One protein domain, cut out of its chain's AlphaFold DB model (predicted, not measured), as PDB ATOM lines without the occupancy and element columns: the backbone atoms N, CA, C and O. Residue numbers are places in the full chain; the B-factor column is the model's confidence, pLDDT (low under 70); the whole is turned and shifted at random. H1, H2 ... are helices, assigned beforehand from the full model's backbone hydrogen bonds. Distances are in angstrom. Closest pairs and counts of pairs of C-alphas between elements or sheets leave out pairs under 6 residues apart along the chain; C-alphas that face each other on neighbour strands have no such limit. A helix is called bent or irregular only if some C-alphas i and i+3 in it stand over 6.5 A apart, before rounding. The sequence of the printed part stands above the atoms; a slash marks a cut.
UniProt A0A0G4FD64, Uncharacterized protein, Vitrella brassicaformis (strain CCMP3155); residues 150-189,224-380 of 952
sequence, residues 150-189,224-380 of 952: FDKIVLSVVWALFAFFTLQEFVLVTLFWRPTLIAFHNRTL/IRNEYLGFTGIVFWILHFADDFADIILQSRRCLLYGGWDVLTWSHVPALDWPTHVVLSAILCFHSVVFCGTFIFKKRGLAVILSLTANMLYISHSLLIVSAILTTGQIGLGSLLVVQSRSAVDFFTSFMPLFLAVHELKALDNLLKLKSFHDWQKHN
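AT A GLANCE: This is residues 150 to 189 and 224 to 380 of the 952 residues of an uncharacterized protein of Vitrella brassicaformis (strain CCMP3155) (UniProt A0A0G4FD64). Four long helices, H3, H4, H5 and H7, stand as an up-and-down bundle, each running against the one before it in the chain, and a fifth long helix, H1, packs on H4 along its residues 152 to 170. At one end of the bundle residues 175 to 189 of H1 and 369 to 380 of H7 stick out as two free arms; short H6 lies near the other end, beside the end of H5. The printed part has 197 residues with seven named helices, H1 to H7 in order, and no named strand: the class is all helix. The whole is loose, with a radius of gyration of the C-alphas of 20.2 A and spans of 63 by 44 by 30 A.

HOW THE PARTS SIT: Start with H1, residues 150 to 189, which touches H4, residues 274 to 297, with residues 152 to 170 alone; the closest C-alphas, of Ala 163 and Cys 285, are 5.1 A apart, and the two run the same way at a shallow tilt of 13 degrees. H3, residues 231 to 258, forms a helical hairpin with H4, closest at C-alphas 258 and 277, 6.0 A. H4 and H5, residues 300 to 322, form the next hairpin, at a shallow tilt of 7 degrees, closest at C-alphas 294 and 303, 5.0 A. H7, residues 344 to 380, touches H5 with residues 350 to 367 alone, closest at C-alphas 311 and 353, 4.7 A; their shallow tilt of 32 degrees is only just short of steep. H7 also touches H3, closest at C-alphas 250 and 349, 5.0 A, while H4 and H7 are apart. H6, residues 333 to 339, only just touches H5, with 3 pairs of C-alphas within 8 A, closest at C-alphas 322 and 335, 5.5 A. H2, residues 224 to 228, is close to H3 but not clearly touching, with C-alphas 227 and 233 8.0 A apart. Every O i to N i+4 pair is within hydrogen-bond range in H2, H4 and H5, against 32 of 36 in H1, 23 of 24 in H3, 31 of 33 in H7 and 0 of 3 in H6, where 4 of 4 O i to N i+3 pairs are.

IN THESE COORDINATES: Find C-alpha 150 at (-21.990, -63.526, -28.694); from there H1 runs 56.2 A to C-alpha 189, with a kink of 29 degrees near residue 178. H3 is 40.5 A long, H4 34.4 A and H5 33.0 A. H7 runs 51.8 A to C-alpha 380 at (-7.492, -45.058, 30.094); it has a kink of 47 degrees near residue 351 and is irregular, with C-alphas 350 and 353 7.2 A apart.

THE WHOLE: The farthest C-alphas, of Leu 189 and Thr 328, are 69.4 A apart. Residues 190 to 223 are not printed, and C-alphas 189 and 224 are 18.6 A apart across the cut. The link from H3 to H4 is long, residues 259 to 273. Mean pLDDT of the printed part is 72.1; 79 residues are under 70, among them 150 to 189 and 322 to 342.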
ATOM      1  N   PHE A 150     -20.639 -64.097 -28.793       43.47
ATOM      2  CA  PHE A 150     -21.990 -63.526 -28.694       43.47
ATOM      3  C   PHE A 150     -22.557 -63.657 -27.273       43.47
ATOM      4  O   PHE A 150     -22.825 -62.640 -26.625       43.47
ATOM      5  N   ASP A 151     -22.620 -64.883 -26.744       46.78
ATOM      6  CA  ASP A 151     -23.205 -65.177 -25.426       46.78
ATOM      7  C   ASP A 151     -22.541 -64.366 -24.302       46.78
ATOM      8  O   ASP A 151     -23.208 -63.820 -23.422       46.78
ATOM      9  N   LYS A 152     -21.208 -64.240 -24.344       44.97
ATOM     10  CA  LYS A 152     -20.415 -63.538 -23.320       44.97
ATOM     11  C   LYS A 152     -20.564 -62.018 -23.405       44.97
ATOM     12  O   LYS A 152     -20.585 -61.362 -22.362       44.97
ATOM     13  N   ILE A 153     -20.713 -61.454 -24.607       49.25
ATOM     14  CA  ILE A 153     -21.009 -60.025 -24.781       49.25
ATOM     15  C   ILE A 153     -22.413 -59.725 -24.242       49.25
ATOM     16  O   ILE A 153     -22.534 -58.854 -23.377       49.25
ATOM     17  N   VAL A 154     -23.437 -60.486 -24.654       55.19
ATOM     18  CA  VAL A 154     -24.817 -60.343 -24.150       55.19
ATOM     19  C   VAL A 154     -24.843 -60.448 -22.622       55.19
ATOM     20  O   VAL A 154     -25.336 -59.539 -21.955       55.19
ATOM     21  N   LEU A 155     -24.223 -61.487 -22.055       51.91
ATOM     22  CA  LEU A 155     -24.134 -61.697 -20.611       51.91
ATOM     23  C   LEU A 155     -23.457 -60.519 -19.886       51.91
ATOM     24  O   LEU A 155     -23.968 -60.061 -18.865       51.91
ATOM     25  N   SER A 156     -22.345 -59.985 -20.405       48.28
ATOM     26  CA  SER A 156     -21.626 -58.870 -19.767       48.28
ATOM     27  C   SER A 156     -22.437 -57.573 -19.706       48.28
ATOM     28  O   SER A 156     -22.420 -56.886 -18.683       48.28
ATOM     29  N   VAL A 157     -23.208 -57.265 -20.756       57.44
ATOM     30  CA  VAL A 157     -24.051 -56.063 -20.775       57.44
ATOM     31  C   VAL A 157     -25.329 -56.282 -19.957       57.44
ATOM     32  O   VAL A 157     -25.762 -55.371 -19.254       57.44
ATOM     33  N   VAL A 158     -25.877 -57.504 -19.930       59.72
ATOM     34  CA  VAL A 158     -26.951 -57.889 -18.996       59.72
ATOM     35  C   VAL A 158     -26.508 -57.707 -17.539       59.72
ATOM     36  O   VAL A 158     -27.276 -57.160 -16.749       59.72
ATOM     37  N   TRP A 159     -25.270 -58.063 -17.174       53.78
ATOM     38  CA  TRP A 159     -24.733 -57.791 -15.833       53.78
ATOM     39  C   TRP A 159     -24.567 -56.296 -15.540       53.78
ATOM     40  O   TRP A 159     -24.961 -55.852 -14.462       53.78
ATOM     41  N   ALA A 160     -24.058 -55.503 -16.489       53.00
ATOM     42  CA  ALA A 160     -23.945 -54.050 -16.326       53.00
ATOM     43  C   ALA A 160     -25.321 -53.379 -16.122       53.00
ATOM     44  O   ALA A 160     -25.480 -52.525 -15.247       53.00
ATOM     45  N   LEU A 161     -26.346 -53.816 -16.859       58.06
ATOM     46  CA  LEU A 161     -27.728 -53.367 -16.667       58.06
ATOM     47  C   LEU A 161     -28.322 -53.846 -15.346       58.06
ATOM     48  O   LEU A 161     -28.969 -53.062 -14.663       58.06
ATOM     49  N   PHE A 162     -28.116 -55.107 -14.965       59.97
ATOM     50  CA  PHE A 162     -28.610 -55.644 -13.696       59.97
ATOM     51  C   PHE A 162     -28.032 -54.863 -12.509       59.97
ATOM     52  O   PHE A 162     -28.759 -54.489 -11.587       59.97
ATOM     53  N   ALA A 163     -26.742 -54.537 -12.569       53.41
ATOM     54  CA  ALA A 163     -26.059 -53.668 -11.622       53.41
ATOM     55  C   ALA A 163     -26.658 -52.248 -11.581       53.41
ATOM     56  O   ALA A 163     -26.932 -51.722 -10.502       53.41
ATOM     57  N   PHE A 164     -26.939 -51.653 -12.741       59.34
ATOM     58  CA  PHE A 164     -27.541 -50.322 -12.842       59.34
ATOM     59  C   PHE A 164     -29.014 -50.277 -12.383       59.34
ATOM     60  O   PHE A 164     -29.413 -49.363 -11.664       59.34
ATOM     61  N   PHE A 165     -29.831 -51.280 -12.721       59.94
ATOM     62  CA  PHE A 165     -31.229 -51.367 -12.284       59.94
ATOM     63  C   PHE A 165     -31.358 -51.697 -10.797       59.94
ATOM     64  O   PHE A 165     -32.203 -51.110 -10.119       59.94
ATOM     65  N   THR A 166     -30.502 -52.571 -10.255       56.44
ATOM     66  CA  THR A 166     -30.458 -52.796  -8.802       56.44
ATOM     67  C   THR A 166     -30.014 -51.536  -8.064       56.44
ATOM     68  O   THR A 166     -30.642 -51.197  -7.065       56.44
ATOM     69  N   LEU A 167     -29.041 -50.779  -8.585       58.50
ATOM     70  CA  LEU A 167     -28.669 -49.452  -8.081       58.50
ATOM     71  C   LEU A 167     -29.843 -48.453  -8.131       58.50
ATOM     72  O   LEU A 167     -30.112 -47.774  -7.140       58.50
ATOM     73  N   GLN A 168     -30.583 -48.386  -9.241       61.03
ATOM     74  CA  GLN A 168     -31.731 -47.489  -9.410       61.03
ATOM     75  C   GLN A 168     -32.877 -47.803  -8.435       61.03
ATOM     76  O   GLN A 168     -33.321 -46.910  -7.707       61.03
ATOM     77  N   GLU A 169     -33.346 -49.052  -8.389       55.22
ATOM     78  CA  GLU A 169     -34.378 -49.496  -7.439       55.22
ATOM     79  C   GLU A 169     -33.917 -49.289  -5.994       55.22
ATOM     80  O   GLU A 169     -34.677 -48.832  -5.139       55.22
ATOM     81  N   PHE A 170     -32.638 -49.528  -5.713       57.53
ATOM     82  CA  PHE A 170     -32.072 -49.303  -4.395       57.53
ATOM     83  C   PHE A 170     -32.047 -47.818  -4.000       57.53
ATOM     84  O   PHE A 170     -32.411 -47.492  -2.868       57.53
ATOM     85  N   VAL A 171     -31.705 -46.895  -4.904       56.69
ATOM     86  CA  VAL A 171     -31.809 -45.442  -4.668       56.69
ATOM     87  C   VAL A 171     -33.270 -45.025  -4.444       56.69
ATOM     88  O   VAL A 171     -33.559 -44.288  -3.495       56.69
ATOM     89  N   LEU A 172     -34.205 -45.545  -5.249       54.19
ATOM     90  CA  LEU A 172     -35.646 -45.295  -5.114       54.19
ATOM     91  C   LEU A 172     -36.191 -45.778  -3.757       54.19
ATOM     92  O   LEU A 172     -36.893 -45.040  -3.061       54.19
ATOM     93  N   VAL A 173     -35.839 -46.988  -3.329       54.44
ATOM     94  CA  VAL A 173     -36.249 -47.536  -2.029       54.44
ATOM     95  C   VAL A 173     -35.585 -46.765  -0.885       54.44
ATOM     96  O   VAL A 173     -36.255 -46.336   0.057       54.44
ATOM     97  N   THR A 174     -34.270 -46.559  -0.926       54.19
ATOM     98  CA  THR A 174     -33.528 -46.099   0.256       54.19
ATOM     99  C   THR A 174     -33.679 -44.618   0.573       54.19
ATOM    100  O   THR A 174     -33.783 -44.283   1.759       54.19
ATOM    101  N   LEU A 175     -33.736 -43.744  -0.437       52.38
ATOM    102  CA  LEU A 175     -33.975 -42.318  -0.218       52.38
ATOM    103  C   LEU A 175     -35.434 -42.042   0.167       52.38
ATOM    104  O   LEU A 175     -35.686 -41.127   0.948       52.38
ATOM    105  N   PHE A 176     -36.395 -42.823  -0.341       50.56
ATOM    106  CA  PHE A 176     -37.808 -42.425  -0.308       50.56
ATOM    107  C   PHE A 176     -38.706 -43.279   0.601       50.56
ATOM    108  O   PHE A 176     -39.614 -42.726   1.231       50.56
ATOM    109  N   TRP A 177     -38.449 -44.581   0.782       46.19
ATOM    110  CA  TRP A 177     -39.238 -45.383   1.733       46.19
ATOM    111  C   TRP A 177     -38.883 -45.073   3.187       46.19
ATOM    112  O   TRP A 177     -39.781 -45.013   4.024       46.19
ATOM    113  N   ARG A 178     -37.604 -44.847   3.523       49.50
ATOM    114  CA  ARG A 178     -37.193 -44.626   4.926       49.50
ATOM    115  C   ARG A 178     -37.822 -43.376   5.562       49.50
ATOM    116  O   ARG A 178     -38.400 -43.532   6.639       49.50
ATOM    117  N   PRO A 179     -37.777 -42.174   4.951       52.81
ATOM    118  CA  PRO A 179     -38.450 -40.998   5.507       52.81
ATOM    119  C   PRO A 179     -39.963 -41.203   5.611       52.81
ATOM    120  O   PRO A 179     -40.556 -40.886   6.641       52.81
ATOM    121  N   THR A 180     -40.574 -41.818   4.594       47.25
ATOM    122  CA  THR A 180     -42.018 -42.087   4.539       47.25
ATOM    123  C   THR A 180     -42.468 -43.061   5.632       47.25
ATOM    124  O   THR A 180     -43.438 -42.783   6.335       47.25
ATOM    125  N   LEU A 181     -41.732 -44.155   5.860       49.56
ATOM    126  CA  LEU A 181     -41.980 -45.103   6.953       49.56
ATOM    127  C   LEU A 181     -41.776 -44.464   8.330       49.56
ATOM    128  O   LEU A 181     -42.571 -44.708   9.233       49.56
ATOM    129  N   ILE A 182     -40.760 -43.612   8.499       56.06
ATOM    130  CA  ILE A 182     -40.532 -42.879   9.754       56.06
ATOM    131  C   ILE A 182     -41.662 -41.866  10.001       56.06
ATOM    132  O   ILE A 182     -42.142 -41.752  11.130       56.06
ATOM    133  N   ALA A 183     -42.138 -41.160   8.974       53.75
ATOM    134  CA  ALA A 183     -43.267 -40.235   9.075       53.75
ATOM    135  C   ALA A 183     -44.593 -40.963   9.365       53.75
ATOM    136  O   ALA A 183     -45.369 -40.516  10.215       53.75
ATOM    137  N   PHE A 184     -44.829 -42.107   8.714       46.56
ATOM    138  CA  PHE A 184     -45.988 -42.968   8.951       46.56
ATOM    139  C   PHE A 184     -45.973 -43.534  10.373       46.56
ATOM    140  O   PHE A 184     -46.906 -43.287  11.132       46.56
ATOM    141  N   HIS A 185     -44.874 -44.172  10.788       53.53
ATOM    142  CA  HIS A 185     -44.713 -44.711  12.139       53.53
ATOM    143  C   HIS A 185     -44.888 -43.622  13.208       53.53
ATOM    144  O   HIS A 185     -45.603 -43.838  14.181       53.53
ATOM    145  N   ASN A 186     -44.347 -42.413  13.004       54.22
ATOM    146  CA  ASN A 186     -44.569 -41.279  13.910       54.22
ATOM    147  C   ASN A 186     -46.023 -40.763  13.929       54.22
ATOM    148  O   ASN A 186     -46.460 -40.253  14.963       54.22
ATOM    149  N   ARG A 187     -46.794 -40.883  12.837       53.09
ATOM    150  CA  ARG A 187     -48.248 -40.627  12.848       53.09
ATOM    151  C   ARG A 187     -48.985 -41.705  13.642       53.09
ATOM    152  O   ARG A 187     -49.739 -41.360  14.549       53.09
ATOM    153  N   THR A 188     -48.719 -42.979  13.364       48.75
ATOM    154  CA  THR A 188     -49.351 -44.117  14.047       48.75
ATOM    155  C   THR A 188     -49.048 -44.108  15.547       48.75
ATOM    156  O   THR A 188     -49.964 -44.263  16.349       48.75
ATOM    157  N   LEU A 189     -47.806 -43.814  15.955       48.75
ATOM    158  CA  LEU A 189     -47.435 -43.692  17.370       48.75
ATOM    159  C   LEU A 189     -48.217 -42.567  18.069       48.75
ATOM    160  O   LEU A 189     -48.715 -42.764  19.173       48.75
ATOM    161  N   ILE A 224     -28.613 -41.326  18.941       49.44
ATOM    162  CA  ILE A 224     -28.953 -41.365  17.509       49.44
ATOM    163  C   ILE A 224     -28.534 -40.052  16.824       49.44
ATOM    164  O   ILE A 224     -27.887 -40.088  15.778       49.44
ATOM    165  N   ARG A 225     -28.825 -38.891  17.429       46.44
ATOM    166  CA  ARG A 225     -28.489 -37.578  16.858       46.44
ATOM    167  C   ARG A 225     -26.982 -37.342  16.733       46.44
ATOM    168  O   ARG A 225     -26.569 -36.751  15.748       46.44
ATOM    169  N   ASN A 226     -26.169 -37.808  17.682       51.28
ATOM    170  CA  ASN A 226     -24.724 -37.561  17.674       51.28
ATOM    171  C   ASN A 226     -23.907 -38.684  17.003       51.28
ATOM    172  O   ASN A 226     -22.943 -38.374  16.311       51.28
ATOM    173  N   GLU A 227     -24.265 -39.962  17.171       50.62
ATOM    174  CA  GLU A 227     -23.523 -41.089  16.572       50.62
ATOM    175  C   GLU A 227     -23.928 -41.358  15.111       50.62
ATOM    176  O   GLU A 227     -23.074 -41.702  14.295       50.62
ATOM    177  N   TYR A 228     -25.207 -41.166  14.758       43.91
ATOM    178  CA  TYR A 228     -25.752 -41.532  13.439       43.91
ATOM    179  C   TYR A 228     -26.181 -40.335  12.572       43.91
ATOM    180  O   TYR A 228     -26.284 -40.487  11.357       43.91
ATOM    181  N   LEU A 229     -26.422 -39.162  13.168       41.91
ATOM    182  CA  LEU A 229     -26.954 -37.962  12.494       41.91
ATOM    183  C   LEU A 229     -26.136 -36.682  12.758       41.91
ATOM    184  O   LEU A 229     -26.600 -35.578  12.473       41.91
ATOM    185  N   GLY A 230     -24.907 -36.807  13.269       52.06
ATOM    186  CA  GLY A 230     -23.980 -35.678  13.314       52.06
ATOM    187  C   GLY A 230     -23.709 -35.170  11.895       52.06
ATOM    188  O   GLY A 230     -23.554 -35.978  10.982       52.06
ATOM    189  N   PHE A 231     -23.635 -33.847  11.709       56.69
ATOM    190  CA  PHE A 231     -23.462 -33.203  10.396       56.69
ATOM    191  C   PHE A 231     -22.318 -33.828   9.577       56.69
ATOM    192  O   PHE A 231     -22.520 -34.241   8.439       56.69
ATOM    193  N   THR A 232     -21.160 -34.038  10.210       64.25
ATOM    194  CA  THR A 232     -19.986 -34.719   9.635       64.25
ATOM    195  C   THR A 232     -20.258 -36.150   9.161       64.25
ATOM    196  O   THR A 232     -19.629 -36.618   8.218       64.25
ATOM    197  N   GLY A 233     -21.195 -36.862   9.790       73.19
ATOM    198  CA  GLY A 233     -21.600 -38.210   9.398       73.19
ATOM    199  C   GLY A 233     -22.530 -38.249   8.189       73.19
ATOM    200  O   GLY A 233     -22.478 -39.219   7.441       73.19
ATOM    201  N   ILE A 234     -23.347 -37.211   7.987       74.25
ATOM    202  CA  ILE A 234     -24.174 -37.050   6.781       74.25
ATOM    203  C   ILE A 234     -23.288 -36.589   5.620       74.25
ATOM    204  O   ILE A 234     -23.322 -37.201   4.558       74.25
ATOM    205  N   VAL A 235     -22.445 -35.575   5.848       75.69
ATOM    206  CA  VAL A 235     -21.497 -35.046   4.852       75.69
ATOM    207  C   VAL A 235     -20.541 -36.133   4.352       75.69
ATOM    208  O   VAL A 235     -20.368 -36.242   3.146       75.69
ATOM    209  N   PHE A 236     -20.007 -36.994   5.234       84.44
ATOM    210  CA  PHE A 236     -19.198 -38.152   4.823       84.44
ATOM    211  C   PHE A 236     -19.908 -39.014   3.769       84.44
ATOM    212  O   PHE A 236     -19.327 -39.303   2.731       84.44
ATOM    213  N   TRP A 237     -21.164 -39.407   4.018       83.81
ATOM    214  CA  TRP A 237     -21.902 -40.250   3.075       83.81
ATOM    215  C   TRP A 237     -22.269 -39.503   1.789       83.81
ATOM    216  O   TRP A 237     -22.241 -40.113   0.732       83.81
ATOM    217  N   ILE A 238     -22.590 -38.207   1.855       81.25
ATOM    218  CA  ILE A 238     -22.887 -37.408   0.654       81.25
ATOM    219  C   ILE A 238     -21.658 -37.309  -0.258       81.25
ATOM    220  O   ILE A 238     -21.808 -37.482  -1.461       81.25
ATOM    221  N   LEU A 239     -20.470 -37.054   0.301       82.69
ATOM    222  CA  LEU A 239     -19.231 -36.958  -0.476       82.69
ATOM    223  C   LEU A 239     -18.830 -38.320  -1.054       82.69
ATOM    224  O   LEU A 239     -18.758 -38.455  -2.264       82.69
ATOM    225  N   HIS A 240     -18.719 -39.353  -0.215       87.00
ATOM    226  CA  HIS A 240     -18.349 -40.708  -0.646       87.00
ATOM    227  C   HIS A 240     -19.301 -41.278  -1.721       87.00
ATOM    228  O   HIS A 240     -18.851 -41.871  -2.695       87.00
ATOM    229  N   PHE A 241     -20.618 -41.037  -1.617       85.69
ATOM    230  CA  PHE A 241     -21.551 -41.437  -2.679       85.69
ATOM    231  C   PHE A 241     -21.498 -40.548  -3.928       85.69
ATOM    232  O   PHE A 241     -21.907 -41.013  -4.986       85.69
ATOM    233  N   ALA A 242     -21.042 -39.294  -3.840       83.38
ATOM    234  CA  ALA A 242     -20.807 -38.462  -5.020       83.38
ATOM    235  C   ALA A 242     -19.531 -38.899  -5.759       83.38
ATOM    236  O   ALA A 242     -19.551 -38.981  -6.984       83.38
ATOM    237  N   ASP A 243     -18.478 -39.237  -5.009       88.19
ATOM    238  CA  ASP A 243     -17.195 -39.731  -5.508       88.19
ATOM    239  C   ASP A 243     -17.370 -41.066  -6.263       88.19
ATOM    240  O   ASP A 243     -17.090 -41.136  -7.463       88.19
ATOM    241  N   ASP A 244     -17.935 -42.097  -5.614       89.50
ATOM    242  CA  ASP A 244     -18.192 -43.404  -6.245       89.50
ATOM    243  C   ASP A 244     -19.138 -43.286  -7.463       89.50
ATOM    244  O   ASP A 244     -18.945 -43.952  -8.481       89.50
ATOM    245  N   PHE A 245     -20.170 -42.433  -7.390       85.88
ATOM    246  CA  PHE A 245     -21.136 -42.245  -8.483       85.88
ATOM    247  C   PHE A 245     -20.525 -41.518  -9.690       85.88
ATOM    248  O   PHE A 245     -20.839 -41.859 -10.834       85.88
ATOM    249  N   ALA A 246     -19.639 -40.547  -9.455       85.25
ATOM    250  CA  ALA A 246     -18.899 -39.875 -10.516       85.25
ATOM    251  C   ALA A 246     -17.973 -40.852 -11.252       85.25
ATOM    252  O   ALA A 246     -17.950 -40.848 -12.484       85.25
ATOM    253  N   ASP A 247     -17.273 -41.733 -10.530       89.44
ATOM    254  CA  ASP A 247     -16.451 -42.766 -11.165       89.44
ATOM    255  C   ASP A 247     -17.299 -43.801 -11.924       89.44
ATOM    256  O   ASP A 247     -17.016 -44.076 -13.088       89.44
ATOM    257  N   ILE A 248     -18.411 -44.288 -11.355       87.50
ATOM    258  CA  ILE A 248     -19.347 -45.181 -12.067       87.50
ATOM    259  C   ILE A 248     -19.813 -44.559 -13.398       87.50
ATOM    260  O   ILE A 248     -19.868 -45.265 -14.406       87.50
ATOM    261  N   ILE A 249     -20.082 -43.249 -13.456       84.75
ATOM    262  CA  ILE A 249     -20.400 -42.545 -14.714       84.75
ATOM    263  C   ILE A 249     -19.194 -42.505 -15.668       84.75
ATOM    264  O   ILE A 249     -19.337 -42.820 -16.853       84.75
ATOM    265  N   LEU A 250     -18.008 -42.139 -15.175       88.25
ATOM    266  CA  LEU A 250     -16.793 -42.020 -15.988       88.25
ATOM    267  C   LEU A 250     -16.356 -43.367 -16.588       88.25
ATOM    268  O   LEU A 250     -16.012 -43.417 -17.773       88.25
ATOM    269  N   GLN A 251     -16.428 -44.457 -15.818       91.69
ATOM    270  CA  GLN A 251     -16.140 -45.810 -16.300       91.69
ATOM    271  C   GLN A 251     -17.289 -46.382 -17.151       91.69
ATOM    272  O   GLN A 251     -17.028 -47.160 -18.066       91.69
ATOM    273  N   SER A 252     -18.540 -45.939 -16.962       85.75
ATOM    274  CA  SER A 252     -19.639 -46.258 -17.894       85.75
ATOM    275  C   SER A 252     -19.405 -45.649 -19.281       85.75
ATOM    276  O   SER A 252     -19.539 -46.357 -20.280       85.75
ATOM    277  N   ARG A 253     -18.974 -44.375 -19.371       87.56
ATOM    278  CA  ARG A 253     -18.537 -43.779 -20.653       87.56
ATOM    279  C   ARG A 253     -17.383 -44.581 -21.252       87.56
ATOM    280  O   ARG A 253     -17.398 -44.858 -22.446       87.56
ATOM    281  N   ARG A 254     -16.400 -44.972 -20.435       87.44
ATOM    282  CA  ARG A 254     -15.254 -45.781 -20.872       87.44
ATOM    283  C   ARG A 254     -15.669 -47.133 -21.447       87.44
ATOM    284  O   ARG A 254     -15.135 -47.543 -22.471       87.44
ATOM    285  N   CYS A 255     -16.642 -47.796 -20.827       84.94
ATOM    286  CA  CYS A 255     -17.169 -49.065 -21.311       84.94
ATOM    287  C   CYS A 255     -17.870 -48.897 -22.669       84.94
ATOM    288  O   CYS A 255     -17.578 -49.639 -23.601       84.94
ATOM    289  N   LEU A 256     -18.693 -47.852 -22.833       78.62
ATOM    290  CA  LEU A 256     -19.331 -47.527 -24.117       78.62
ATOM    291  C   LEU A 256     -18.314 -47.172 -25.218       78.62
ATOM    292  O   LEU A 256     -18.447 -47.660 -26.340       78.62
ATOM    293  N   LEU A 257     -17.261 -46.413 -24.887       77.31
ATOM    294  CA  LEU A 257     -16.132 -46.146 -25.787       77.31
ATOM    295  C   LEU A 257     -15.462 -47.444 -26.239       77.31
ATOM    296  O   LEU A 257     -15.276 -47.654 -27.433       77.31
ATOM    297  N   TYR A 258     -15.145 -48.332 -25.294       78.31
ATOM    298  CA  TYR A 258     -14.523 -49.628 -25.575       78.31
ATOM    299  C   TYR A 258     -15.467 -50.563 -26.352       78.31
ATOM    300  O   TYR A 258     -14.996 -51.406 -27.107       78.31
ATOM    301  N   GLY A 259     -16.786 -50.378 -26.240       70.31
ATOM    302  CA  GLY A 259     -17.806 -51.022 -27.073       70.31
ATOM    303  C   GLY A 259     -18.006 -50.386 -28.461       70.31
ATOM    304  O   GLY A 259     -18.820 -50.887 -29.240       70.31
ATOM    305  N   GLY A 260     -17.285 -49.308 -28.789       69.44
ATOM    306  CA  GLY A 260     -17.301 -48.651 -30.100       69.44
ATOM    307  C   GLY A 260     -18.223 -47.427 -30.232       69.44
ATOM    308  O   GLY A 260     -18.709 -47.133 -31.330       69.44
ATOM    309  N   TRP A 261     -18.504 -46.706 -29.139       72.12
ATOM    310  CA  TRP A 261     -19.345 -45.499 -29.164       72.12
ATOM    311  C   TRP A 261     -18.833 -44.379 -28.250       72.12
ATOM    312  O   TRP A 261     -18.775 -44.544 -27.033       72.12
ATOM    313  N   ASP A 262     -18.536 -43.203 -28.813       77.75
ATOM    314  CA  ASP A 262     -18.296 -42.005 -28.006       77.75
ATOM    315  C   ASP A 262     -19.586 -41.197 -27.831       77.75
ATOM    316  O   ASP A 262     -20.163 -40.651 -28.769       77.75
ATOM    317  N   VAL A 263     -20.021 -41.109 -26.576       77.38
ATOM    318  CA  VAL A 263     -21.248 -40.419 -26.158       77.38
ATOM    319  C   VAL A 263     -21.104 -38.888 -26.234       77.38
ATOM    320  O   VAL A 263     -22.110 -38.186 -26.251       77.38
ATOM    321  N   LEU A 264     -19.876 -38.348 -26.286       78.25
ATOM    322  CA  LEU A 264     -19.650 -36.897 -26.377       78.25
ATOM    323  C   LEU A 264     -19.798 -36.373 -27.808       78.25
ATOM    324  O   LEU A 264     -20.474 -35.375 -28.037       78.25
ATOM    325  N   THR A 265     -19.173 -37.056 -28.766       75.88
ATOM    326  CA  THR A 265     -19.226 -36.731 -30.200       75.88
ATOM    327  C   THR A 265     -20.443 -37.326 -30.909       75.88
ATOM    328  O   THR A 265     -20.732 -36.945 -32.040       75.88
ATOM    329  N   TRP A 266     -21.146 -38.266 -30.264       74.31
ATOM    330  CA  TRP A 266     -22.188 -39.120 -30.851       74.31
ATOM    331  C   TRP A 266     -21.716 -39.989 -32.031       74.31
ATOM    332  O   TRP A 266     -22.542 -40.622 -32.691       74.31
ATOM    333  N   SER A 267     -20.403 -40.088 -32.271       63.66
ATOM    334  CA  SER A 267     -19.832 -40.874 -33.366       63.66
ATOM    335  C   SER A 267     -19.468 -42.299 -32.951       63.66
ATOM    336  O   SER A 267     -19.103 -42.574 -31.802       63.66
ATOM    337  N   HIS A 268     -19.479 -43.206 -33.924       58.62
ATOM    338  CA  HIS A 268     -18.853 -44.513 -33.767       58.62
ATOM    339  C   HIS A 268     -17.326 -44.382 -33.674       58.62
ATOM    340  O   HIS A 268     -16.702 -43.552 -34.335       58.62
ATOM    341  N   VAL A 269     -16.729 -45.224 -32.837       59.31
ATOM    342  CA  VAL A 269     -15.277 -45.406 -32.704       59.31
ATOM    343  C   VAL A 269     -14.965 -46.901 -32.793       59.31
ATOM    344  O   VAL A 269     -15.878 -47.710 -32.618       59.31
ATOM    345  N   PRO A 270     -13.717 -47.301 -33.086       47.38
ATOM    346  CA  PRO A 270     -13.346 -48.709 -33.069       47.38
ATOM    347  C   PRO A 270     -13.606 -49.320 -31.690       47.38
ATOM    348  O   PRO A 270     -13.237 -48.732 -30.672       47.38
ATOM    349  N   ALA A 271     -14.249 -50.486 -31.656       62.94
ATOM    350  CA  ALA A 271     -14.373 -51.257 -30.427       62.94
ATOM    351  C   ALA A 271     -13.020 -51.893 -30.069       62.94
ATOM    352  O   ALA A 271     -12.271 -52.315 -30.949       62.94
ATOM    353  N   LEU A 272     -12.724 -51.967 -28.774       63.62
ATOM    354  CA  LEU A 272     -11.591 -52.716 -28.236       63.62
ATOM    355  C   LEU A 272     -11.963 -54.190 -28.053       63.62
ATOM    356  O   LEU A 272     -13.141 -54.560 -28.054       63.62
ATOM    357  N   ASP A 273     -10.947 -55.029 -27.852       62.34
ATOM    358  CA  ASP A 273     -11.135 -56.467 -27.703       62.34
ATOM    359  C   ASP A 273     -12.161 -56.851 -26.634       62.34
ATOM    360  O   ASP A 273     -12.241 -56.285 -25.538       62.34
ATOM    361  N   TRP A 274     -12.936 -57.887 -26.946       64.81
ATOM    362  CA  TRP A 274     -14.055 -58.313 -26.111       64.81
ATOM    363  C   TRP A 274     -13.675 -58.634 -24.644       64.81
ATOM    364  O   TRP A 274     -14.472 -58.272 -23.776       64.81
ATOM    365  N   PRO A 275     -12.497 -59.206 -24.288       71.62
ATOM    366  CA  PRO A 275     -12.139 -59.432 -22.887       71.62
ATOM    367  C   PRO A 275     -11.939 -58.109 -22.140       71.62
ATOM    368  O   PRO A 275     -12.366 -57.984 -20.995       71.62
ATOM    369  N   THR A 276     -11.374 -57.091 -22.801       77.12
ATOM    370  CA  THR A 276     -11.197 -55.742 -22.248       77.12
ATOM    371  C   THR A 276     -12.540 -55.130 -21.854       77.12
ATOM    372  O   THR A 276     -12.676 -54.620 -20.738       77.12
ATOM    373  N   HIS A 277     -13.551 -55.240 -22.720       76.31
ATOM    374  CA  HIS A 277     -14.911 -54.767 -22.446       76.31
ATOM    375  C   HIS A 277     -15.626 -55.600 -21.362       76.31
ATOM    376  O   HIS A 277     -16.257 -55.042 -20.458       76.31
ATOM    377  N   VAL A 278     -15.515 -56.934 -21.408       75.25
ATOM    378  CA  VAL A 278     -16.152 -57.841 -20.431       75.25
ATOM    379  C   VAL A 278     -15.572 -57.651 -19.027       75.25
ATOM    380  O   VAL A 278     -16.337 -57.562 -18.068       75.25
ATOM    381  N   VAL A 279     -14.247 -57.528 -18.882       83.44
ATOM    382  CA  VAL A 279     -13.610 -57.284 -17.576       83.44
ATOM    383  C   VAL A 279     -14.004 -55.909 -17.025       83.44
ATOM    384  O   VAL A 279     -14.342 -55.818 -15.846       83.44
ATOM    385  N   LEU A 280     -14.068 -54.861 -17.858       87.06
ATOM    386  CA  LEU A 280     -14.552 -53.546 -17.413       87.06
ATOM    387  C   LEU A 280     -16.006 -53.609 -16.929       87.06
ATOM    388  O   LEU A 280     -16.330 -53.086 -15.864       87.06
ATOM    389  N   SER A 281     -16.866 -54.306 -17.677       82.56
ATOM    390  CA  SER A 281     -18.276 -54.523 -17.324       82.56
ATOM    391  C   SER A 281     -18.426 -55.293 -16.006       82.56
ATOM    392  O   SER A 281     -19.281 -54.959 -15.184       82.56
ATOM    393  N   ALA A 282     -17.566 -56.287 -15.758       79.81
ATOM    394  CA  ALA A 282     -17.541 -57.041 -14.507       79.81
ATOM    395  C   ALA A 282     -17.090 -56.182 -13.310       79.81
ATOM    396  O   ALA A 282     -17.704 -56.260 -12.243       79.81
ATOM    397  N   ILE A 283     -16.077 -55.320 -13.479       88.25
ATOM    398  CA  ILE A 283     -15.639 -54.382 -12.430       88.25
ATOM    399  C   ILE A 283     -16.727 -53.331 -12.155       88.25
ATOM    400  O   ILE A 283     -17.013 -53.047 -10.994       88.25
ATOM    401  N   LEU A 284     -17.405 -52.821 -13.187       87.50
ATOM    402  CA  LEU A 284     -18.528 -51.883 -13.056       87.50
ATOM    403  C   LEU A 284     -19.732 -52.510 -12.330       87.50
ATOM    404  O   LEU A 284     -20.346 -51.880 -11.461       87.50
ATOM    405  N   CYS A 285     -20.025 -53.781 -12.619       80.62
ATOM    406  CA  CYS A 285     -21.010 -54.573 -11.884       80.62
ATOM    407  C   CYS A 285     -20.603 -54.746 -10.409       80.62
ATOM    408  O   CYS A 285     -21.412 -54.499  -9.512       80.62
ATOM    409  N   PHE A 286     -19.343 -55.100 -10.138       84.69
ATOM    410  CA  PHE A 286     -18.808 -55.204  -8.777       84.69
ATOM    411  C   PHE A 286     -18.880 -53.869  -8.019       84.69
ATOM    412  O   PHE A 286     -19.360 -53.855  -6.885       84.69
ATOM    413  N   HIS A 287     -18.485 -52.747  -8.634       91.44
ATOM    414  CA  HIS A 287     -18.525 -51.427  -7.995       91.44
ATOM    415  C   HIS A 287     -19.966 -51.022  -7.637       91.44
ATOM    416  O   HIS A 287     -20.229 -50.568  -6.526       91.44
ATOM    417  N   SER A 288     -20.930 -51.287  -8.520       85.25
ATOM    418  CA  SER A 288     -22.353 -51.025  -8.258       85.25
ATOM    419  C   SER A 288     -22.917 -51.884  -7.113       85.25
ATOM    420  O   SER A 288     -23.659 -51.391  -6.261       85.25
ATOM    421  N   VAL A 289     -22.537 -53.167  -7.041       80.88
ATOM    422  CA  VAL A 289     -22.909 -54.065  -5.929       80.88
ATOM    423  C   VAL A 289     -22.263 -53.612  -4.615       80.88
ATOM    424  O   VAL A 289     -22.925 -53.613  -3.573       80.88
ATOM    425  N   VAL A 290     -21.004 -53.164  -4.662       84.00
ATOM    426  CA  VAL A 290     -20.302 -52.522  -3.544       84.00
ATOM    427  C   VAL A 290     -21.078 -51.298  -3.059       84.00
ATOM    428  O   VAL A 290     -21.469 -51.279  -1.894       84.00
ATOM    429  N   PHE A 291     -21.380 -50.334  -3.930       85.12
ATOM    430  CA  PHE A 291     -22.091 -49.091  -3.606       85.12
ATOM    431  C   PHE A 291     -23.434 -49.345  -2.899       85.12
ATOM    432  O   PHE A 291     -23.750 -48.745  -1.864       85.12
ATOM    433  N   CYS A 292     -24.215 -50.308  -3.394       80.38
ATOM    434  CA  CYS A 292     -25.445 -50.747  -2.735       80.38
ATOM    435  C   CYS A 292     -25.162 -51.379  -1.357       80.38
ATOM    436  O   CYS A 292     -25.799 -51.038  -0.353       80.38
ATOM    437  N   GLY A 293     -24.173 -52.272  -1.271       77.44
ATOM    438  CA  GLY A 293     -23.776 -52.951  -0.036       77.44
ATOM    439  C   GLY A 293     -23.282 -52.005   1.065       77.44
ATOM    440  O   GLY A 293     -23.688 -52.139   2.225       77.44
ATOM    441  N   THR A 294     -22.455 -51.010   0.734       83.56
ATOM    442  CA  THR A 294     -21.929 -50.033   1.705       83.56
ATOM    443  C   THR A 294     -23.057 -49.212   2.328       83.56
ATOM    444  O   THR A 294     -23.091 -49.032   3.555       83.56
ATOM    445  N   PHE A 295     -24.052 -48.819   1.527       71.00
ATOM    446  CA  PHE A 295     -25.259 -48.151   2.003       71.00
ATOM    447  C   PHE A 295     -26.136 -49.061   2.880       71.00
ATOM    448  O   PHE A 295     -26.717 -48.552   3.846       71.00
ATOM    449  N   ILE A 296     -26.248 -50.368   2.594       75.19
ATOM    450  CA  ILE A 296     -26.983 -51.331   3.443       75.19
ATOM    451  C   ILE A 296     -26.307 -51.451   4.812       75.19
ATOM    452  O   ILE A 296     -26.951 -51.246   5.844       75.19
ATOM    453  N   PHE A 297     -25.007 -51.758   4.837       79.88
ATOM    454  CA  PHE A 297     -24.291 -52.060   6.079       79.88
ATOM    455  C   PHE A 297     -23.937 -50.818   6.908       79.88
ATOM    456  O   PHE A 297     -23.745 -50.936   8.118       79.88
ATOM    457  N   LYS A 298     -23.832 -49.635   6.283       78.00
ATOM    458  CA  LYS A 298     -23.524 -48.327   6.906       78.00
ATOM    459  C   LYS A 298     -22.269 -48.306   7.793       78.00
ATOM    460  O   LYS A 298     -22.117 -47.446   8.663       78.00
ATOM    461  N   LYS A 299     -21.329 -49.222   7.551       86.81
ATOM    462  CA  LYS A 299     -20.018 -49.288   8.208       86.81
ATOM    463  C   LYS A 299     -19.016 -48.459   7.403       86.81
ATOM    464  O   LYS A 299     -18.476 -48.970   6.430       86.81
ATOM    465  N   ARG A 300     -18.735 -47.215   7.813       88.19
ATOM    466  CA  ARG A 300     -17.843 -46.292   7.065       88.19
ATOM    467  C   ARG A 300     -16.510 -46.931   6.661       88.19
ATOM    468  O   ARG A 300     -16.171 -46.912   5.494       88.19
ATOM    469  N   GLY A 301     -15.809 -47.585   7.593       88.62
ATOM    470  CA  GLY A 301     -14.533 -48.250   7.290       88.62
ATOM    471  C   GLY A 301     -14.632 -49.429   6.311       88.62
ATOM    472  O   GLY A 301     -13.666 -49.703   5.617       88.62
ATOM    473  N   LEU A 302     -15.786 -50.103   6.209       88.94
ATOM    474  CA  LEU A 302     -16.019 -51.103   5.157       88.94
ATOM    475  C   LEU A 302     -16.265 -50.423   3.803       88.94
ATOM    476  O   LEU A 302     -15.861 -50.955   2.781       88.94
ATOM    477  N   ALA A 303     -16.907 -49.254   3.809       90.19
ATOM    478  CA  ALA A 303     -17.210 -48.497   2.602       90.19
ATOM    479  C   ALA A 303     -15.942 -47.957   1.929       90.19
ATOM    480  O   ALA A 303     -15.679 -48.291   0.779       90.19
ATOM    481  N   VAL A 304     -15.093 -47.287   2.715       92.44
ATOM    482  CA  VAL A 304     -13.731 -46.865   2.340       92.44
ATOM    483  C   VAL A 304     -12.931 -48.021   1.720       92.44
ATOM    484  O   VAL A 304     -12.364 -47.881   0.644       92.44
ATOM    485  N   ILE A 305     -12.914 -49.196   2.367       92.50
ATOM    486  CA  ILE A 305     -12.152 -50.362   1.885       92.50
ATOM    487  C   ILE A 305     -12.716 -50.919   0.568       92.50
ATOM    488  O   ILE A 305     -11.940 -51.280  -0.318       92.50
ATOM    489  N   LEU A 306     -14.040 -51.010   0.416       91.44
ATOM    490  CA  LEU A 306     -14.650 -51.574  -0.792       91.44
ATOM    491  C   LEU A 306     -14.584 -50.617  -1.996       91.44
ATOM    492  O   LEU A 306     -14.287 -51.086  -3.093       91.44
ATOM    493  N   SER A 307     -14.772 -49.307  -1.799       92.50
ATOM    494  CA  SER A 307     -14.543 -48.299  -2.850       92.50
ATOM    495  C   SER A 307     -13.068 -48.274  -3.267       92.50
ATOM    496  O   SER A 307     -12.761 -48.387  -4.453       92.50
ATOM    497  N   LEU A 308     -12.128 -48.276  -2.311       93.31
ATOM    498  CA  LEU A 308     -10.697 -48.433  -2.603       93.31
ATOM    499  C   LEU A 308     -10.411 -49.709  -3.419       93.31
ATOM    500  O   LEU A 308      -9.615 -49.670  -4.352       93.31
ATOM    501  N   THR A 309     -11.083 -50.824  -3.117       94.00
ATOM    502  CA  THR A 309     -10.934 -52.076  -3.881       94.00
ATOM    503  C   THR A 309     -11.439 -51.928  -5.320       94.00
ATOM    504  O   THR A 309     -10.745 -52.341  -6.245       94.00
ATOM    505  N   ALA A 310     -12.604 -51.309  -5.539       93.56
ATOM    506  CA  ALA A 310     -13.143 -51.070  -6.881       93.56
ATOM    507  C   ALA A 310     -12.247 -50.129  -7.711       93.56
ATOM    508  O   ALA A 310     -11.890 -50.453  -8.843       93.56
ATOM    509  N   ASN A 311     -11.792 -49.024  -7.116       94.06
ATOM    510  CA  ASN A 311     -10.857 -48.091  -7.742       94.06
ATOM    511  C   ASN A 311      -9.536 -48.780  -8.145       94.06
ATOM    512  O   ASN A 311      -9.071 -48.625  -9.275       94.06
ATOM    513  N   MET A 312      -8.962 -49.618  -7.273       92.62
ATOM    514  CA  MET A 312      -7.743 -50.382  -7.581       92.62
ATOM    515  C   MET A 312      -7.950 -51.429  -8.691       92.62
ATOM    516  O   MET A 312      -7.014 -51.697  -9.450       92.62
ATOM    517  N   LEU A 313      -9.161 -51.977  -8.855       93.06
ATOM    518  CA  LEU A 313      -9.496 -52.848  -9.989       93.06
ATOM    519  C   LEU A 313      -9.527 -52.074 -11.316       93.06
ATOM    520  O   LEU A 313      -8.955 -52.560 -12.290       93.06
ATOM    521  N   TYR A 314     -10.099 -50.864 -11.366       93.62
ATOM    522  CA  TYR A 314     -10.051 -50.030 -12.580       93.62
ATOM    523  C   TYR A 314      -8.628 -49.594 -12.944       93.62
ATOM    524  O   TYR A 314      -8.281 -49.579 -14.126       93.62
ATOM    525  N   ILE A 315      -7.783 -49.274 -11.958       90.06
ATOM    526  CA  ILE A 315      -6.359 -48.976 -12.191       90.06
ATOM    527  C   ILE A 315      -5.657 -50.211 -12.772       90.06
ATOM    528  O   ILE A 315      -4.980 -50.106 -13.790       90.06
ATOM    529  N   SER A 316      -5.869 -51.389 -12.177       88.44
ATOM    530  CA  SER A 316      -5.272 -52.649 -12.646       88.44
ATOM    531  C   SER A 316      -5.715 -53.002 -14.069       88.44
ATOM    532  O   SER A 316      -4.885 -53.329 -14.911       88.44
ATOM    533  N   HIS A 317      -7.011 -52.875 -14.369       89.00
ATOM    534  CA  HIS A 317      -7.569 -53.076 -15.709       89.00
ATOM    535  C   HIS A 317      -7.010 -52.075 -16.725       89.00
ATOM    536  O   HIS A 317      -6.600 -52.479 -17.809       89.00
ATOM    537  N   SER A 318      -6.896 -50.799 -16.345       85.44
ATOM    538  CA  SER A 318      -6.263 -49.766 -17.175       85.44
ATOM    539  C   SER A 318      -4.834 -50.148 -17.541       85.44
ATOM    540  O   SER A 318      -4.488 -50.134 -18.718       85.44
ATOM    541  N   LEU A 319      -4.026 -50.530 -16.548       78.81
ATOM    542  CA  LEU A 319      -2.635 -50.931 -16.752       78.81
ATOM    543  C   LEU A 319      -2.523 -52.187 -17.624       78.81
ATOM    544  O   LEU A 319      -1.667 -52.212 -18.496       78.81
ATOM    545  N   LEU A 320      -3.396 -53.185 -17.446       78.69
ATOM    546  CA  LEU A 320      -3.371 -54.431 -18.227       78.69
ATOM    547  C   LEU A 320      -3.695 -54.236 -19.718       78.69
ATOM    548  O   LEU A 320      -3.108 -54.928 -20.543       78.69
ATOM    549  N   ILE A 321      -4.583 -53.299 -20.076       74.12
ATOM    550  CA  ILE A 321      -4.793 -52.905 -21.486       74.12
ATOM    551  C   ILE A 321      -3.532 -52.223 -22.023       74.12
ATOM    552  O   ILE A 321      -3.033 -52.534 -23.100       74.12
ATOM    553  N   VAL A 322      -3.052 -51.245 -21.258       62.75
ATOM    554  CA  VAL A 322      -2.043 -50.264 -21.662       62.75
ATOM    555  C   VAL A 322      -0.636 -50.861 -21.769       62.75
ATOM    556  O   VAL A 322       0.206 -50.333 -22.493       62.75
ATOM    557  N   SER A 323      -0.360 -51.952 -21.056       52.94
ATOM    558  CA  SER A 323       0.980 -52.527 -20.938       52.94
ATOM    559  C   SER A 323       1.342 -53.574 -21.993       52.94
ATOM    560  O   SER A 323       2.485 -54.016 -21.991       52.94
ATOM    561  N   ALA A 324       0.394 -54.020 -22.830       47.62
ATOM    562  CA  ALA A 324       0.589 -55.090 -23.822       47.62
ATOM    563  C   ALA A 324       1.218 -56.397 -23.268       47.62
ATOM    564  O   ALA A 324       1.737 -57.215 -24.022       47.62
ATOM    565  N   ILE A 325       1.144 -56.649 -21.952       46.19
ATOM    566  CA  ILE A 325       1.829 -57.783 -21.290       46.19
ATOM    567  C   ILE A 325       1.421 -59.144 -21.878       46.19
ATOM    568  O   ILE A 325       2.235 -60.063 -21.897       46.19
ATOM    569  N   LEU A 326       0.187 -59.268 -22.377       41.38
ATOM    570  CA  LEU A 326      -0.335 -60.491 -22.996       41.38
ATOM    571  C   LEU A 326       0.186 -60.752 -24.423       41.38
ATOM    572  O   LEU A 326      -0.006 -61.857 -24.918       41.38
ATOM    573  N   THR A 327       0.815 -59.770 -25.080       42.44
ATOM    574  CA  THR A 327       1.278 -59.871 -26.479       42.44
ATOM    575  C   THR A 327       2.762 -59.554 -26.676       42.44
ATOM    576  O   THR A 327       3.369 -60.119 -27.577       42.44
ATOM    577  N   THR A 328       3.374 -58.702 -25.845       44.91
ATOM    578  CA  THR A 328       4.796 -58.302 -25.974       44.91
ATOM    579  C   THR A 328       5.643 -58.569 -24.727       44.91
ATOM    580  O   THR A 328       6.866 -58.464 -24.779       44.91
ATOM    581  N   GLY A 329       5.022 -58.886 -23.586       45.94
ATOM    582  CA  GLY A 329       5.713 -59.249 -22.343       45.94
ATOM    583  C   GLY A 329       6.547 -58.147 -21.662       45.94
ATOM    584  O   GLY A 329       7.124 -58.413 -20.608       45.94
ATOM    585  N   GLN A 330       6.614 -56.922 -22.202       47.16
ATOM    586  CA  GLN A 330       7.475 -55.846 -21.687       47.16
ATOM    587  C   GLN A 330       6.709 -54.570 -21.318       47.16
ATOM    588  O   GLN A 330       5.995 -53.986 -22.130       47.16
ATOM    589  N   ILE A 331       6.941 -54.066 -20.101       51.50
ATOM    590  CA  ILE A 331       6.379 -52.794 -19.621       51.50
ATOM    591  C   ILE A 331       7.304 -51.640 -20.041       51.50
ATOM    592  O   ILE A 331       8.092 -51.125 -19.247       51.50
ATOM    593  N   GLY A 332       7.226 -51.240 -21.310       50.62
ATOM    594  CA  GLY A 332       7.938 -50.066 -21.822       50.62
ATOM    595  C   GLY A 332       7.366 -48.751 -21.275       50.62
ATOM    596  O   GLY A 332       6.166 -48.651 -21.006       50.62
ATOM    597  N   LEU A 333       8.194 -47.702 -21.164       48.66
ATOM    598  CA  LEU A 333       7.755 -46.382 -20.674       48.66
ATOM    599  C   LEU A 333       6.644 -45.766 -21.551       48.66
ATOM    600  O   LEU A 333       5.784 -45.049 -21.045       48.66
ATOM    601  N   GLY A 334       6.612 -46.117 -22.842       44.53
ATOM    602  CA  GLY A 334       5.556 -45.741 -23.789       44.53
ATOM    603  C   GLY A 334       4.157 -46.264 -23.441       44.53
ATOM    604  O   GLY A 334       3.176 -45.707 -23.921       44.53
ATOM    605  N   SER A 335       4.024 -47.239 -22.536       47.62
ATOM    606  CA  SER A 335       2.718 -47.587 -21.957       47.62
ATOM    607  C   SER A 335       2.069 -46.362 -21.281       47.62
ATOM    608  O   SER A 335       0.898 -46.063 -21.501       47.62
ATOM    609  N   LEU A 336       2.848 -45.522 -20.590       50.88
ATOM    610  CA  LEU A 336       2.351 -44.270 -20.007       50.88
ATOM    611  C   LEU A 336       1.955 -43.209 -21.058       50.88
ATOM    612  O   LEU A 336       1.239 -42.269 -20.714       50.88
ATOM    613  N   LEU A 337       2.340 -43.357 -22.336       42.25
ATOM    614  CA  LEU A 337       1.891 -42.477 -23.428       42.25
ATOM    615  C   LEU A 337       0.492 -42.826 -23.957       42.25
ATOM    616  O   LEU A 337      -0.166 -41.948 -24.511       42.25
ATOM    617  N   VAL A 338      -0.035 -44.031 -23.701       45.69
ATOM    618  CA  VAL A 338      -1.460 -44.343 -23.962       45.69
ATOM    619  C   VAL A 338      -2.384 -43.472 -23.090       45.69
ATOM    620  O   VAL A 338      -3.561 -43.287 -23.397       45.69
ATOM    621  N   VAL A 339      -1.837 -42.857 -22.035       48.81
ATOM    622  CA  VAL A 339      -2.519 -41.874 -21.184       48.81
ATOM    623  C   VAL A 339      -2.451 -40.438 -21.751       48.81
ATOM    624  O   VAL A 339      -2.795 -39.481 -21.056       48.81
ATOM    625  N   GLN A 340      -2.076 -40.255 -23.029       51.31
ATOM    626  CA  GLN A 340      -2.359 -39.023 -23.780       51.31
ATOM    627  C   GLN A 340      -3.875 -38.835 -23.957       51.31
ATOM    628  O   GLN A 340      -4.498 -39.252 -24.936       51.31
ATOM    629  N   SER A 341      -4.481 -38.170 -22.980       61.22
ATOM    630  CA  SER A 341      -5.894 -37.816 -22.973       61.22
ATOM    631  C   SER A 341      -6.231 -36.825 -24.092       61.22
ATOM    632  O   SER A 341      -5.865 -35.650 -24.011       61.22
ATOM    633  N   ARG A 342      -6.981 -37.277 -25.106       66.94
ATOM    634  CA  ARG A 342      -7.455 -36.434 -26.223       66.94
ATOM    635  C   ARG A 342      -8.381 -35.301 -25.763       66.94
ATOM    636  O   ARG A 342      -8.434 -34.253 -26.396       66.94
ATOM    637  N   SER A 343      -9.083 -35.497 -24.648       80.25
ATOM    638  CA  SER A 343      -9.878 -34.478 -23.963       80.25
ATOM    639  C   SER A 343      -9.692 -34.540 -22.444       80.25
ATOM    640  O   SER A 343      -9.297 -35.566 -21.886       80.25
ATOM    641  N   ALA A 344     -10.077 -33.469 -21.746       80.00
ATOM    642  CA  ALA A 344     -10.122 -33.460 -20.282       80.00
ATOM    643  C   ALA A 344     -11.052 -34.548 -19.701       80.00
ATOM    644  O   ALA A 344     -10.817 -35.026 -18.594       80.00
ATOM    645  N   VAL A 345     -12.082 -34.986 -20.439       82.75
ATOM    646  CA  VAL A 345     -12.956 -36.082 -19.985       82.75
ATOM    647  C   VAL A 345     -12.213 -37.418 -20.034       82.75
ATOM    648  O   VAL A 345     -12.331 -38.201 -19.100       82.75
ATOM    649  N   ASP A 346     -11.392 -37.661 -21.059       78.12
ATOM    650  CA  ASP A 346     -10.574 -38.881 -21.154       78.12
ATOM    651  C   ASP A 346      -9.483 -38.918 -20.069       78.12
ATOM    652  O   ASP A 346      -9.182 -39.986 -19.528       78.12
ATOM    653  N   PHE A 347      -8.948 -37.748 -19.694       83.19
ATOM    654  CA  PHE A 347      -8.045 -37.590 -18.551       83.19
ATOM    655  C   PHE A 347      -8.732 -38.022 -17.251       83.19
ATOM    656  O   PHE A 347      -8.239 -38.914 -16.559       83.19
ATOM    657  N   PHE A 348      -9.899 -37.448 -16.933       83.62
ATOM    658  CA  PHE A 348     -10.627 -37.806 -15.713       83.62
ATOM    659  C   PHE A 348     -11.111 -39.262 -15.734       83.62
ATOM    660  O   PHE A 348     -10.936 -39.956 -14.738       83.62
ATOM    661  N   THR A 349     -11.615 -39.777 -16.858       84.88
ATOM    662  CA  THR A 349     -11.973 -41.199 -17.007       84.88
ATOM    663  C   THR A 349     -10.793 -42.141 -16.715       84.88
ATOM    664  O   THR A 349     -11.004 -43.215 -16.150       84.88
ATOM    665  N   SER A 350      -9.561 -41.747 -17.049       83.75
ATOM    666  CA  SER A 350      -8.366 -42.573 -16.825       83.75
ATOM    667  C   SER A 350      -7.775 -42.425 -15.416       83.75
ATOM    668  O   SER A 350      -7.351 -43.417 -14.827       83.75
ATOM    669  N   PHE A 351      -7.755 -41.208 -14.859       86.00
ATOM    670  CA  PHE A 351      -7.067 -40.904 -13.595       86.00
ATOM    671  C   PHE A 351      -7.970 -40.781 -12.358       86.00
ATOM    672  O   PHE A 351      -7.449 -40.872 -11.245       86.00
ATOM    673  N   MET A 352      -9.291 -40.594 -12.493       89.88
ATOM    674  CA  MET A 352     -10.182 -40.453 -11.328       89.88
ATOM    675  C   MET A 352     -10.070 -41.637 -10.350       89.88
ATOM    676  O   MET A 352      -9.899 -41.361  -9.160       89.88
ATOM    677  N   PRO A 353     -10.006 -42.915 -10.790       92.31
ATOM    678  CA  PRO A 353      -9.787 -44.035  -9.876       92.31
ATOM    679  C   PRO A 353      -8.516 -43.920  -9.027       92.31
ATOM    680  O   PRO A 353      -8.513 -44.283  -7.853       92.31
ATOM    681  N   LEU A 354      -7.430 -43.377  -9.589       89.62
ATOM    682  CA  LEU A 354      -6.170 -43.182  -8.871       89.62
ATOM    683  C   LEU A 354      -6.285 -42.070  -7.821       89.62
ATOM    684  O   LEU A 354      -5.828 -42.240  -6.689       89.62
ATOM    685  N   PHE A 355      -6.930 -40.952  -8.163       89.62
ATOM    686  CA  PHE A 355      -7.165 -39.867  -7.208       89.62
ATOM    687  C   PHE A 355      -8.110 -40.293  -6.075       89.62
ATOM    688  O   PHE A 355      -7.823 -39.999  -4.911       89.62
ATOM    689  N   LEU A 356      -9.171 -41.044  -6.385       90.50
ATOM    690  CA  LEU A 356     -10.097 -41.597  -5.395       90.50
ATOM    691  C   LEU A 356      -9.432 -42.661  -4.513       90.50
ATOM    692  O   LEU A 356      -9.559 -42.589  -3.293       90.50
ATOM    693  N   ALA A 357      -8.624 -43.570  -5.068       91.31
ATOM    694  CA  ALA A 357      -7.847 -44.525  -4.272       91.31
ATOM    695  C   ALA A 357      -6.899 -43.821  -3.278       91.31
ATOM    696  O   ALA A 357      -6.826 -44.193  -2.105       91.31
ATOM    697  N   VAL A 358      -6.213 -42.753  -3.704       88.50
ATOM    698  CA  VAL A 358      -5.349 -41.941  -2.826       88.50
ATOM    699  C   VAL A 358      -6.157 -41.150  -1.785       88.50
ATOM    700  O   VAL A 358      -5.675 -40.941  -0.667       88.50
ATOM    701  N   HIS A 359      -7.378 -40.717  -2.109       90.12
ATOM    702  CA  HIS A 359      -8.294 -40.078  -1.160       90.12
ATOM    703  C   HIS A 359      -8.793 -41.072  -0.098       90.12
ATOM    704  O   HIS A 359      -8.656 -40.810   1.100       90.12
ATOM    705  N   GLU A 360      -9.270 -42.246  -0.510       90.44
ATOM    706  CA  GLU A 360      -9.791 -43.278   0.390       90.44
ATOM    707  C   GLU A 360      -8.692 -43.908   1.264       90.44
ATOM    708  O   GLU A 360      -8.920 -44.186   2.442       90.44
ATOM    709  N   LEU A 361      -7.448 -44.019   0.779       89.50
ATOM    710  CA  LEU A 361      -6.295 -44.373   1.623       89.50
ATOM    711  C   LEU A 361      -6.065 -43.355   2.756       89.50
ATOM    712  O   LEU A 361      -5.816 -43.747   3.901       89.50
ATOM    713  N   LYS A 362      -6.203 -42.050   2.479       87.69
ATOM    714  CA  LYS A 362      -6.135 -40.995   3.509       87.69
ATOM    715  C   LYS A 362      -7.343 -41.052   4.448       87.69
ATOM    716  O   LYS A 362      -7.188 -40.819   5.649       87.69
ATOM    717  N   ALA A 363      -8.537 -41.376   3.951       85.19
ATOM    718  CA  ALA A 363      -9.715 -41.587   4.791       85.19
ATOM    719  C   ALA A 363      -9.520 -42.785   5.741       85.19
ATOM    720  O   ALA A 363      -9.817 -42.682   6.936       85.19
ATOM    721  N   LEU A 364      -8.947 -43.887   5.248       88.94
ATOM    722  CA  LEU A 364      -8.662 -45.099   6.014       88.94
ATOM    723  C   LEU A 364      -7.643 -44.856   7.135       88.94
ATOM    724  O   LEU A 364      -7.909 -45.209   8.283       88.94
ATOM    725  N   ASP A 365      -6.517 -44.203   6.836       88.62
ATOM    726  CA  ASP A 365      -5.505 -43.812   7.828       88.62
ATOM    727  C   ASP A 365      -6.101 -42.924   8.939       88.62
ATOM    728  O   ASP A 365      -5.935 -43.202  10.131       88.62
ATOM    729  N   ASN A 366      -6.898 -41.916   8.574       85.75
ATOM    730  CA  ASN A 366      -7.596 -41.074   9.548       85.75
ATOM    731  C   ASN A 366      -8.597 -41.868  10.411       85.75
ATOM    732  O   ASN A 366      -8.672 -41.654  11.625       85.75
ATOM    733  N   LEU A 367      -9.332 -42.826   9.835       83.19
ATOM    734  CA  LEU A 367     -10.221 -43.720  10.587       83.19
ATOM    735  C   LEU A 367      -9.452 -44.659  11.533       83.19
ATOM    736  O   LEU A 367      -9.910 -44.898  12.653       83.19
ATOM    737  N   LEU A 368      -8.278 -45.156  11.133       85.56
ATOM    738  CA  LEU A 368      -7.409 -45.985  11.976       85.56
ATOM    739  C   LEU A 368      -6.808 -45.179  13.139       85.56
ATOM    740  O   LEU A 368      -6.825 -45.650  14.280       85.56
ATOM    741  N   LYS A 369      -6.374 -43.938  12.894       85.88
ATOM    742  CA  LYS A 369      -5.924 -42.990  13.930       85.88
ATOM    743  C   LYS A 369      -7.042 -42.668  14.928       85.88
ATOM    744  O   LYS A 369      -6.827 -42.753  16.139       85.88
ATOM    745  N   LEU A 370      -8.256 -42.392  14.444       83.94
ATOM    746  CA  LEU A 370      -9.440 -42.176  15.287       83.94
ATOM    747  C   LEU A 370      -9.808 -43.417  16.114       83.94
ATOM    748  O   LEU A 370     -10.124 -43.285  17.299       83.94
ATOM    749  N   LYS A 371      -9.728 -44.620  15.530       87.44
ATOM    750  CA  LYS A 371      -9.932 -45.886  16.252       87.44
ATOM    751  C   LYS A 371      -8.892 -46.052  17.364       87.44
ATOM    752  O   LYS A 371      -9.279 -46.265  18.509       87.44
ATOM    753  N   SER A 372      -7.606 -45.893  17.051       89.56
ATOM    754  CA  SER A 372      -6.502 -45.996  18.017       89.56
ATOM    755  C   SER A 372      -6.688 -45.034  19.199       89.56
ATOM    756  O   SER A 372      -6.623 -45.443  20.359       89.56
ATOM    757  N   PHE A 373      -7.051 -43.776  18.928       90.19
ATOM    758  CA  PHE A 373      -7.371 -42.798  19.972       90.19
ATOM    759  C   PHE A 373      -8.603 -43.189  20.809       90.19
ATOM    760  O   PHE A 373      -8.616 -42.982  22.026       90.19
ATOM    761  N   HIS A 374      -9.635 -43.781  20.199       88.50
ATOM    762  CA  HIS A 374     -10.809 -44.261  20.933       88.50
ATOM    763  C   HIS A 374     -10.487 -45.468  21.829       88.50
ATOM    764  O   HIS A 374     -10.890 -45.479  22.997       88.50
ATOM    765  N   ASP A 375      -9.720 -46.437  21.328       89.19
ATOM    766  CA  ASP A 375      -9.266 -47.600  22.093       89.19
ATOM    767  C   ASP A 375      -8.329 -47.175  23.244       89.19
ATOM    768  O   ASP A 375      -8.504 -47.631  24.377       89.19
ATOM    769  N   TRP A 376      -7.442 -46.198  23.023       94.94
ATOM    770  CA  TRP A 376      -6.637 -45.545  24.068       94.94
ATOM    771  C   TRP A 376      -7.504 -44.842  25.128       94.94
ATOM    772  O   TRP A 376      -7.293 -45.026  26.329       94.94
ATOM    773  N   GLN A 377      -8.539 -44.089  24.728       92.75
ATOM    774  CA  GLN A 377      -9.481 -43.489  25.684       92.75
ATOM    775  C   GLN A 377     -10.239 -44.546  26.497       92.75
ATOM    776  O   GLN A 377     -10.497 -44.342  27.687       92.75
ATOM    777  N   LYS A 378     -10.631 -45.655  25.865       90.69
ATOM    778  CA  LYS A 378     -11.339 -46.772  26.501       90.69
ATOM    779  C   LYS A 378     -10.435 -47.478  27.514       90.69
ATOM    780  O   LYS A 378     -10.866 -47.694  28.647       90.69
ATOM    781  N   HIS A 379      -9.179 -47.735  27.152       92.69
ATOM    782  CA  HIS A 379      -8.155 -48.263  28.052       92.69
ATOM    783  C   HIS A 379      -7.930 -47.328  29.250       92.69
ATOM    784  O   HIS A 379      -8.069 -47.752  30.394       92.69
ATOM    785  N   ASN A 380      -7.707 -46.031  29.018       92.31
ATOM    786  CA  ASN A 380      -7.492 -45.058  30.094       92.31
ATOM    787  C   ASN A 380      -8.699 -44.893  31.029       92.31
ATOM    788  O   ASN A 380      -8.515 -44.664  32.224       92.31
TER     789      ASN A 380